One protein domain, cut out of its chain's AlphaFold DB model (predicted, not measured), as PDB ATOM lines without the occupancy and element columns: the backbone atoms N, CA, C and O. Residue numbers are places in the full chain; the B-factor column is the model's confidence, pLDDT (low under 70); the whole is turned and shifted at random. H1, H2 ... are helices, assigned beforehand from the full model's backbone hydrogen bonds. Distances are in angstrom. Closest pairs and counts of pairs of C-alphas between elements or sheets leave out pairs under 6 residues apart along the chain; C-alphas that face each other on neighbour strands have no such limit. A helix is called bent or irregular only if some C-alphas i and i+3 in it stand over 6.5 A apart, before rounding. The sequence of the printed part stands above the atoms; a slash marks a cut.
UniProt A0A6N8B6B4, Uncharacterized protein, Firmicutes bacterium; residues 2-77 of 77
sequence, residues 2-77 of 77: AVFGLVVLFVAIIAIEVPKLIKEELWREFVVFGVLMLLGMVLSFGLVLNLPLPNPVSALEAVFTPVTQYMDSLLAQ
ATOM      1  N   ALA A   2     176.835 187.423 283.744       88.69
ATOM      2  CA  ALA A   2     177.729 186.534 284.507       88.69
ATOM      3  C   ALA A   2     178.017 185.174 283.834       88.69
ATOM      4  O   ALA A   2     179.172 184.776 283.745       88.69
ATOM      5  N   VAL A   3     176.995 184.504 283.280       93.56
ATOM      6  CA  VAL A   3     177.152 183.207 282.584       93.56
ATOM      7  C   VAL A   3     178.129 183.301 281.407       93.56
ATOM      8  O   VAL A   3     179.022 182.473 281.283       93.56
ATOM      9  N   PHE A   4     177.989 184.330 280.567       94.81
ATOM     10  CA  PHE A   4     178.875 184.537 279.420       94.81
ATOM     11  C   PHE A   4     180.323 184.776 279.868       94.81
ATOM     12  O   PHE A   4     181.239 184.172 279.320       94.81
ATOM     13  N   GLY A   5     180.521 185.591 280.910       96.19
ATOM     14  CA  GLY A   5     181.843 185.813 281.498       96.19
ATOM     15  C   GLY A   5     182.487 184.527 282.025       96.19
ATOM     16  O   GLY A   5     183.658 184.284 281.753       96.19
ATOM     17  N   LEU A   6     181.716 183.671 282.707       96.44
ATOM     18  CA  LEU A   6     182.202 182.374 283.188       96.44
ATOM     19  C   LEU A   6     182.609 181.449 282.041       96.44
ATOM     20  O   LEU A   6     183.674 180.842 282.106       96.44
ATOM     21  N   VAL A   7     181.805 181.365 280.978       96.44
ATOM     22  CA  VAL A   7     182.147 180.551 279.798       96.44
ATOM     23  C   VAL A   7     183.467 181.019 279.191       96.44
ATOM     24  O   VAL A   7     184.358 180.202 278.977       96.44
ATOM     25  N   VAL A   8     183.622 182.326 278.963       97.56
ATOM     26  CA  VAL A   8     184.859 182.893 278.402       97.56
ATOM     27  C   VAL A   8     186.057 182.606 279.307       97.56
ATOM     28  O   VAL A   8     187.098 182.180 278.812       97.56
ATOM     29  N   LEU A   9     185.905 182.784 280.622       97.00
ATOM     30  CA  LEU A   9     186.955 182.510 281.601       97.00
ATOM     31  C   LEU A   9     187.412 181.048 281.544       97.00
ATOM     32  O   LEU A   9     188.600 180.784 281.375       97.00
ATOM     33  N   PHE A  10     186.486 180.093 281.648       97.06
ATOM     34  CA  PHE A  10     186.841 178.675 281.641       97.06
ATOM     35  C   PHE A  10     187.448 178.232 280.311       97.06
ATOM     36  O   PHE A  10     188.424 177.487 280.310       97.06
ATOM     37  N   VAL A  11     186.921 178.719 279.185       97.50
ATOM     38  CA  VAL A  11     187.496 178.445 277.861       97.50
ATOM     39  C   VAL A  11     188.924 178.980 277.768       97.50
ATOM     40  O   VAL A  11     189.795 178.274 277.266       97.50
ATOM     41  N   ALA A  12     189.192 180.184 278.281       97.81
ATOM     42  CA  ALA A  12     190.536 180.752 278.290       97.81
ATOM     43  C   ALA A  12     191.512 179.911 279.132       97.81
ATOM     44  O   ALA A  12     192.617 179.628 278.676       97.81
ATOM     45  N   ILE A  13     191.088 179.460 280.317       96.94
ATOM     46  CA  ILE A  13     191.898 178.592 281.187       96.94
ATOM     47  C   ILE A  13     192.213 177.267 280.474       96.94
ATOM     48  O   ILE A  13     193.380 176.903 280.347       96.94
ATOM     49  N   ILE A  14     191.196 176.594 279.919       96.56
ATOM     50  CA  ILE A  14     191.359 175.351 279.140       96.56
ATOM     51  C   ILE A  14     192.347 175.557 277.996       96.56
ATOM     52  O   ILE A  14     193.263 174.757 277.817       96.56
ATOM     53  N   ALA A  15     192.169 176.626 277.219       96.69
ATOM     54  CA  ALA A  15     192.983 176.903 276.044       96.69
ATOM     55  C   ALA A  15     194.460 177.153 276.381       96.69
ATOM     56  O   ALA A  15     195.313 176.935 275.524       96.69
ATOM     57  N   ILE A  16     194.772 177.590 277.603       95.50
ATOM     58  CA  ILE A  16     196.146 177.814 278.062       95.50
ATOM     59  C   ILE A  16     196.733 176.537 278.682       95.50
ATOM     60  O   ILE A  16     197.849 176.145 278.335       95.50
ATOM     61  N   GLU A  17     196.002 175.865 279.571       94.44
ATOM     62  CA  GLU A  17     196.547 174.762 280.376       94.44
ATOM     63  C   GLU A  17     196.497 173.402 279.674       94.44
ATOM     64  O   GLU A  17     197.480 172.659 279.714       94.44
ATOM     65  N   VAL A  18     195.411 173.077 278.966       94.06
ATOM     66  CA  VAL A  18     195.268 171.785 278.272       94.06
ATOM     67  C   VAL A  18     196.372 171.520 277.246       94.06
ATOM     68  O   VAL A  18     196.958 170.436 277.296       94.06
ATOM     69  N   PRO A  19     196.730 172.445 276.330       92.44
ATOM     70  CA  PRO A  19     197.787 172.157 275.366       92.44
ATOM     71  C   PRO A  19     199.151 171.980 276.033       92.44
ATOM     72  O   PRO A  19     199.964 171.216 275.520       92.44
ATOM     73  N   LYS A  20     199.413 172.648 277.165       92.94
ATOM     74  CA  LYS A  20     200.645 172.442 277.931       92.94
ATOM     75  C   LYS A  20     200.684 171.034 278.535       92.94
ATOM     76  O   LYS A  20     201.659 170.320 278.331       92.94
ATOM     77  N   LEU A  21     199.600 170.618 279.191       91.88
ATOM     78  CA  LEU A  21     199.478 169.299 279.824       91.88
ATOM     79  C   LEU A  21     199.598 168.149 278.816       91.88
ATOM     80  O   LEU A  21     200.249 167.148 279.102       91.88
ATOM     81  N   ILE A  22     199.011 168.305 277.624       92.88
ATOM     82  CA  ILE A  22     199.112 167.308 276.548       92.88
ATOM     83  C   ILE A  22     200.539 167.246 275.992       92.88
ATOM     84  O   ILE A  22     201.057 166.154 275.779       92.88
ATOM     85  N   LYS A  23     201.185 168.397 275.756       92.94
ATOM     86  CA  LYS A  23     202.546 168.452 275.192       92.94
ATOM     87  C   LYS A  23     203.603 167.844 276.107       92.94
ATOM     88  O   LYS A  23     204.568 167.283 275.608       92.94
ATOM     89  N   GLU A  24     203.436 167.989 277.415       92.56
ATOM     90  CA  GLU A  24     204.362 167.450 278.415       92.56
ATOM     91  C   GLU A  24     203.991 166.011 278.847       92.56
ATOM     92  O   GLU A  24     204.641 165.451 279.722       92.56
ATOM     93  N   GLU A  25     202.968 165.397 278.228       89.62
ATOM     94  CA  GLU A  25     202.448 164.051 278.544       89.62
ATOM     95  C   GLU A  25     202.050 163.863 280.023       89.62
ATOM     96  O   GLU A  25     202.077 162.761 280.581       89.62
ATOM     97  N   LEU A  26     201.620 164.945 280.674       92.31
ATOM     98  CA  LEU A  26     201.318 164.991 282.105       92.31
ATOM     99  C   LEU A  26     199.893 164.495 282.389       92.31
ATOM    100  O   LEU A  26     199.039 165.211 282.910       92.31
ATOM    101  N   TRP A  27     199.619 163.232 282.063       91.12
ATOM    102  CA  TRP A  27     198.283 162.629 282.172       91.12
ATOM    103  C   TRP A  27     197.716 162.645 283.593       91.12
ATOM    104  O   TRP A  27     196.519 162.860 283.781       91.12
ATOM    105  N   ARG A  28     198.565 162.456 284.614       93.06
ATOM    106  CA  ARG A  28     198.119 162.514 286.015       93.06
ATOM    107  C   ARG A  28     197.644 163.915 286.387       93.06
ATOM    108  O   ARG A  28     196.632 164.063 287.065       93.06
ATOM    109  N   GLU A  29     198.360 164.932 285.932       94.31
ATOM    110  CA  GLU A  29     198.028 166.330 286.204       94.31
ATOM    111  C   GLU A  29     196.843 166.787 285.368       94.31
ATOM    112  O   GLU A  29     196.001 167.516 285.876       94.31
ATOM    113  N   PHE A  30     196.700 166.268 284.149       92.75
ATOM    114  CA  PHE A  30     195.516 166.473 283.326       92.75
ATOM    115  C   PHE A  30     194.241 165.981 284.021       92.75
ATOM    116  O   PHE A  30     193.228 166.679 284.011       92.75
ATOM    117  N   VAL A  31     194.291 164.821 284.686       95.31
ATOM    118  CA  VAL A  31     193.154 164.309 285.468       95.31
ATOM    119  C   VAL A  31     192.854 165.210 286.667       95.31
ATOM    120  O   VAL A  31     191.697 165.571 286.875       95.31
ATOM    121  N   VAL A  32     193.871 165.609 287.441       96.50
ATOM    122  CA  VAL A  32     193.682 166.510 288.597       96.50
ATOM    123  C   VAL A  32     193.110 167.855 288.151       96.50
ATOM    124  O   VAL A  32     192.133 168.330 288.728       96.50
ATOM    125  N   PHE A  33     193.669 168.431 287.087       95.75
ATOM    126  CA  PHE A  33     193.182 169.650 286.456       95.75
ATOM    127  C   PHE A  33     191.722 169.509 286.023       95.75
ATOM    128  O   PHE A  33     190.896 170.337 286.396       95.75
ATOM    129  N   GLY A  34     191.379 168.437 285.305       96.00
ATOM    130  CA  GLY A  34     190.016 168.182 284.842       96.00
ATOM    131  C   GLY A  34     189.011 168.079 285.990       96.00
ATOM    132  O   GLY A  34     187.945 168.688 285.928       96.00
ATOM    133  N   VAL A  35     189.360 167.372 287.069       96.94
ATOM    134  CA  VAL A  35     188.505 167.258 288.263       96.94
ATOM    135  C   VAL A  35     188.302 168.623 288.919       96.94
ATOM    136  O   VAL A  35     187.163 169.015 289.165       96.94
ATOM    137  N   LEU A  36     189.379 169.371 289.170       96.00
ATOM    138  CA  LEU A  36     189.291 170.702 289.780       96.00
ATOM    139  C   LEU A  36     188.506 171.683 288.905       96.00
ATOM    140  O   LEU A  36     187.684 172.447 289.409       96.00
ATOM    141  N   MET A  37     188.715 171.628 287.592       96.69
ATOM    142  CA  MET A  37     188.020 172.469 286.631       96.69
ATOM    143  C   MET A  37     186.522 172.171 286.596       96.69
ATOM    144  O   MET A  37     185.720 173.101 286.666       96.69
ATOM    145  N   LEU A  38     186.130 170.894 286.558       96.31
ATOM    146  CA  LEU A  38     184.724 170.498 286.625       96.31
ATOM    147  C   LEU A  38     184.071 170.943 287.934       96.31
ATOM    148  O   LEU A  38     182.967 171.481 287.903       96.31
ATOM    149  N   LEU A  39     184.752 170.783 289.071       94.75
ATOM    150  CA  LEU A  39     184.248 171.259 290.363       94.75
ATOM    151  C   LEU A  39     184.029 172.776 290.350       94.75
ATOM    152  O   LEU A  39     182.949 173.247 290.707       94.75
ATOM    153  N   GLY A  40     185.015 173.540 289.876       93.94
ATOM    154  CA  GLY A  40     184.909 174.992 289.746       93.94
ATOM    155  C   GLY A  40     183.759 175.421 288.832       93.94
ATOM    156  O   GLY A  40     183.012 176.340 289.177       93.94
ATOM    157  N   MET A  41     183.569 174.738 287.700       94.88
ATOM    158  CA  MET A  41     182.460 174.990 286.776       94.88
ATOM    159  C   MET A  41     181.110 174.697 287.422       94.88
ATOM    160  O   MET A  41     180.248 175.572 287.433       94.88
ATOM    161  N   VAL A  42     180.919 173.498 287.977       92.62
ATOM    162  CA  VAL A  42     179.646 173.089 288.593       92.62
ATOM    163  C   VAL A  42     179.246 174.065 289.696       92.62
ATOM    164  O   VAL A  42     178.096 174.501 289.729       92.62
ATOM    165  N   LEU A  43     180.191 174.471 290.546       89.56
ATOM    166  CA  LEU A  43     179.935 175.454 291.599       89.56
ATOM    167  C   LEU A  43     179.601 176.835 291.021       89.56
ATOM    168  O   LEU A  43     178.580 177.417 291.377       89.56
ATOM    169  N   SER A  44     180.416 177.352 290.097       91.94
ATOM    170  CA  SER A  44     180.227 178.700 289.539       91.94
ATOM    171  C   SER A  44     178.922 178.820 288.753       91.94
ATOM    172  O   SER A  44     178.153 179.761 288.953       91.94
ATOM    173  N   PHE A  45     178.642 177.856 287.874       91.75
ATOM    174  CA  PHE A  45     177.405 177.830 287.101       91.75
ATOM    175  C   PHE A  45     176.202 177.528 287.982       91.75
ATOM    176  O   PHE A  45     175.174 178.172 287.813       91.75
ATOM    177  N   GLY A  46     176.314 176.605 288.937       89.56
ATOM    178  CA  GLY A  46     175.212 176.303 289.841       89.56
ATOM    179  C   GLY A  46     174.796 177.493 290.699       89.56
ATOM    180  O   GLY A  46     173.600 177.735 290.839       89.56
ATOM    181  N   LEU A  47     175.758 178.293 291.171       85.69
ATOM    182  CA  LEU A  47     175.482 179.552 291.867       85.69
ATOM    183  C   LEU A  47     174.817 180.583 290.946       85.69
ATOM    184  O   LEU A  47     173.780 181.140 291.290       85.69
ATOM    185  N   VAL A  48     175.377 180.829 289.755       89.88
ATOM    186  CA  VAL A  48     174.848 181.854 288.834       89.88
ATOM    187  C   VAL A  48     173.476 181.482 288.266       89.88
ATOM    188  O   VAL A  48     172.655 182.363 288.015       89.88
ATOM    189  N   LEU A  49     173.215 180.193 288.058       87.88
ATOM    190  CA  LEU A  49     171.942 179.689 287.545       87.88
ATOM    191  C   LEU A  49     170.896 179.470 288.647       87.88
ATOM    192  O   LEU A  49     169.788 179.050 288.325       87.88
ATOM    193  N   ASN A  50     171.220 179.755 289.917       82.88
ATOM    194  CA  ASN A  50     170.376 179.445 291.077       82.88
ATOM    195  C   ASN A  50     169.864 177.993 291.053       82.88
ATOM    196  O   ASN A  50     168.704 177.722 291.369       82.88
ATOM    197  N   LEU A  51     170.716 177.049 290.636       80.81
ATOM    198  CA  LEU A  51     170.365 175.636 290.710       80.81
ATOM    199  C   LEU A  51     170.186 175.254 292.185       80.81
ATOM    200  O   LEU A  51     170.942 175.753 293.025       80.81
ATOM    201  N   PRO A  52     169.236 174.355 292.515       70.62
ATOM    202  CA  PRO A  52     169.067 173.816 293.859       70.62
ATOM    203  C   PRO A  52     170.214 172.845 294.158       70.62
ATOM    204  O   PRO A  52     170.036 171.634 294.277       70.62
ATOM    205  N   LEU A  53     171.431 173.375 294.207       69.62
ATOM    206  CA  LEU A  53     172.581 172.672 294.726       69.62
ATOM    207  C   LEU A  53     172.379 172.498 296.232       69.62
ATOM    208  O   LEU A  53     171.862 173.417 296.878       69.62
ATOM    209  N   PRO A  54     172.791 171.354 296.809       66.56
ATOM    210  CA  PRO A  54     172.841 171.213 298.255       66.56
ATOM    211  C   PRO A  54     173.668 172.375 298.799       66.56
ATOM    212  O   PRO A  54     174.853 172.487 298.490       66.56
ATOM    213  N   ASN A  55     173.012 173.287 299.518       65.88
ATOM    214  CA  ASN A  55     173.616 174.539 299.933       65.88
ATOM    215  C   ASN A  55     174.716 174.224 300.962       65.88
ATOM    216  O   ASN A  55     174.382 173.859 302.092       65.88
ATOM    217  N   PRO A  56     176.014 174.371 300.642       68.31
ATOM    218  CA  PRO A  56     177.077 174.087 301.602       68.31
ATOM    219  C   PRO A  56     176.968 174.997 302.829       68.31
ATOM    220  O   PRO A  56     177.337 174.598 303.930       68.31
ATOM    221  N   VAL A  57     176.390 176.193 302.648       70.31
ATOM    222  CA  VAL A  57     176.089 177.130 303.730       70.31
ATOM    223  C   VAL A  57     175.055 176.544 304.681       70.31
ATOM    224  O   VAL A  57     175.229 176.697 305.872       70.31
ATOM    225  N   SER A  58     174.062 175.783 304.209       72.50
ATOM    226  CA  SER A  58     173.100 175.119 305.105       72.50
ATOM    227  C   SER A  58     173.745 174.016 305.958       72.50
ATOM    228  O   SER A  58     173.386 173.833 307.119       72.50
ATOM    229  N   ALA A  59     174.755 173.318 305.424       77.12
ATOM    230  CA  ALA A  59     175.549 172.373 306.209       77.12
ATOM    231  C   ALA A  59     176.444 173.101 307.225       77.12
ATOM    232  O   ALA A  59     176.553 172.666 308.370       77.12
ATOM    233  N   LEU A  60     177.047 174.227 306.830       78.75
ATOM    234  CA  LEU A  60     177.779 175.104 307.743       78.75
ATOM    235  C   LEU A  60     176.860 175.639 308.848       78.75
ATOM    236  O   LEU A  60     177.187 175.520 310.021       78.75
ATOM    237  N   GLU A  61     175.695 176.171 308.494       82.50
ATOM    238  CA  GLU A  61     174.678 176.656 309.423       82.50
ATOM    239  C   GLU A  61     174.312 175.567 310.426       82.50
ATOM    240  O   GLU A  61     174.349 175.833 311.620       82.50
ATOM    241  N   ALA A  62     174.074 174.323 310.002       84.19
ATOM    242  CA  ALA A  62     173.788 173.222 310.925       84.19
ATOM    243  C   ALA A  62     174.919 172.972 311.945       84.19
ATOM    244  O   ALA A  62     174.646 172.661 313.104       84.19
ATOM    245  N   VAL A  63     176.182 173.143 311.541       87.75
ATOM    246  CA  VAL A  63     177.354 172.990 312.421       87.75
ATOM    247  C   VAL A  63     177.531 174.193 313.353       87.75
ATOM    248  O   VAL A  63     177.896 174.018 314.514       87.75
ATOM    249  N   PHE A  64     177.273 175.411 312.873       87.25
ATOM    250  CA  PHE A  64     177.528 176.653 313.610       87.25
ATOM    251  C   PHE A  64     176.337 177.140 314.449       87.25
ATOM    252  O   PHE A  64     176.557 177.810 315.456       87.25
ATOM    253  N   THR A  65     175.106 176.744 314.115       86.88
ATOM    254  CA  THR A  65     173.881 177.041 314.883       86.88
ATOM    255  C   THR A  65     174.003 176.736 316.385       86.88
ATOM    256  O   THR A  65     173.618 177.592 317.181       86.88
ATOM    257  N   PRO A  66     174.540 175.584 316.842       86.94
ATOM    258  CA  PRO A  66     174.673 175.336 318.281       86.94
ATOM    259  C   PRO A  66     175.622 176.326 318.972       86.94
ATOM    260  O   PRO A  66     175.392 176.703 320.119       86.94
ATOM    261  N   VAL A  67     176.671 176.783 318.280       90.00
ATOM    262  CA  VAL A  67     177.620 177.768 318.816       90.00
ATOM    263  C   VAL A  67     176.977 179.149 318.886       90.00
ATOM    264  O   VAL A  67     177.109 179.825 319.903       90.00
ATOM    265  N   THR A  68     176.240 179.558 317.849       86.56
ATOM    266  CA  THR A  68     175.541 180.850 317.845       86.56
ATOM    267  C   THR A  68     174.448 180.890 318.908       86.56
ATOM    268  O   THR A  68     174.387 181.850 319.660       86.56
ATOM    269  N   GLN A  69     173.671 179.815 319.070       88.81
ATOM    270  CA  GLN A  69     172.669 179.709 320.139       88.81
ATOM    271  C   GLN A  69     173.291 179.784 321.536       88.81
ATOM    272  O   GLN A  69     172.731 180.411 322.435       88.81
ATOM    273  N   TYR A  70     174.464 179.173 321.724       90.12
ATOM    274  CA  TYR A  70     175.202 179.286 322.978       90.12
ATOM    275  C   TYR A  70     175.666 180.727 323.228       90.12
ATOM    276  O   TYR A  70     175.466 181.253 324.322       90.12
ATOM    277  N   MET A  71     176.213 181.403 322.214       89.50
ATOM    278  CA  MET A  71     176.608 182.812 322.321       89.50
ATOM    279  C   MET A  71     175.420 183.737 322.608       89.50
ATOM    280  O   MET A  71     175.523 184.584 323.492       89.50
ATOM    281  N   ASP A  72     174.289 183.543 321.934       88.75
ATOM    282  CA  ASP A  72     173.067 184.320 322.160       88.75
ATOM    283  C   ASP A  72     172.567 184.158 323.602       88.75
ATOM    284  O   ASP A  72     172.180 185.134 324.242       88.75
ATOM    285  N   SER A  73     172.651 182.943 324.156       85.75
ATOM    286  CA  SER A  73     172.275 182.679 325.552       85.75
ATOM    287  C   SER A  73     173.193 183.353 326.580       85.75
ATOM    288  O   SER A  73     172.737 183.688 327.670       85.75
ATOM    289  N   LEU A  74     174.465 183.579 326.233       86.81
ATOM    290  CA  LEU A  74     175.437 184.273 327.083       86.81
ATOM    291  C   LEU A  74     175.302 185.797 327.006       86.81
ATOM    292  O   LEU A  74     175.580 186.477 327.984       86.81
ATOM    293  N   LEU A  75     174.903 186.331 325.849       86.75
ATOM    294  CA  LEU A  75     174.679 187.766 325.638       86.75
ATOM    295  C   LEU A  75     173.309 188.240 326.149       86.75
ATOM    296  O   LEU A  75     173.134 189.429 326.400       86.75
ATOM    297  N   ALA A  76     172.338 187.331 326.275       74.25
ATOM    298  CA  ALA A  76     171.008 187.606 326.824       74.25
ATOM    299  C   ALA A  76     170.940 187.546 328.368       74.25
ATOM    300  O   ALA A  76     169.843 187.639 328.928       74.25
ATOM    301  N   GLN A  77     172.083 187.380 329.043       54.53
ATOM    302  CA  GLN A  77     172.255 187.415 330.499       54.53
ATOM    303  C   GLN A  77     172.924 188.723 330.930       54.53
ATOM    304  O   GLN A  77     172.518 189.247 331.992       54.53
TER     305      GLN A  77
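Overview. This is residues 2 to 77 of the 77 residues of an uncharacterized protein of Firmicutes bacterium (UniProt A0A6N8B6B4). Two long helices, H1 and H2, lie side by side as a helical hairpin, and a third, bent helix, H3, sticks out beyond the far end of H2 as a free arm. The arm touches neither helix of the hairpin and makes much of the length. The printed part has 76 residues with three named helices, H1, H2 and H3 along the chain, and no named strand; the class is all helix. The whole is extended, with a radius of gyration of the C-alphas of 19.8 A and spans of 66 by 28 by 18 A.

Along the chain. H1, residues 2 to 23, begins with C-alpha 2 at (177.729, 186.534, 284.507) and is 32.1 A long from first to last C-alpha. H2, residues 27 to 48, begins with C-alpha 27 at (198.283, 162.629, 282.172) and is 31.0 A long. H3, residues 56 to 75, was assigned as one helix by its hydrogen bonds but is bent, with C-alphas 63 and 66 6.9 A apart. Its arms are H3a, residues 56 to 63, 10.9 A long, and H3b, residues 66 to 75, 14.4 A long, which ends with C-alpha 75 at (174.679, 187.766, 325.638).

Arrangement. H1 and H2 touch, and their closest C-alphas, those of Leu 21 and Phe 30, are 6.0 A apart. They run opposite ways at a shallow tilt of 0 degrees and form a hairpin. H3a and H3b stand at a steep tilt of 59 degrees. Both arms are apart from H1 and from H2. Every O i to N i+4 pair is within hydrogen-bond range in H2, H3a and H3b; in H1 16 of 18 are.

Size, cuts and confidence. The C-alphas of Lys 23 and Gln 77, the two farthest apart, are 65.8 A from each other. Residues 56 to 77 stand free, and the body without them spans 38 by 23 by 7 A. The printed part has no cut. The link from H1 to H2 is tight, with 3 residues, and that from H2 to H3 is short, with 7. The mean pLDDT of the printed part is 88.8; residues 53 to 56 and residue 77 are under 70.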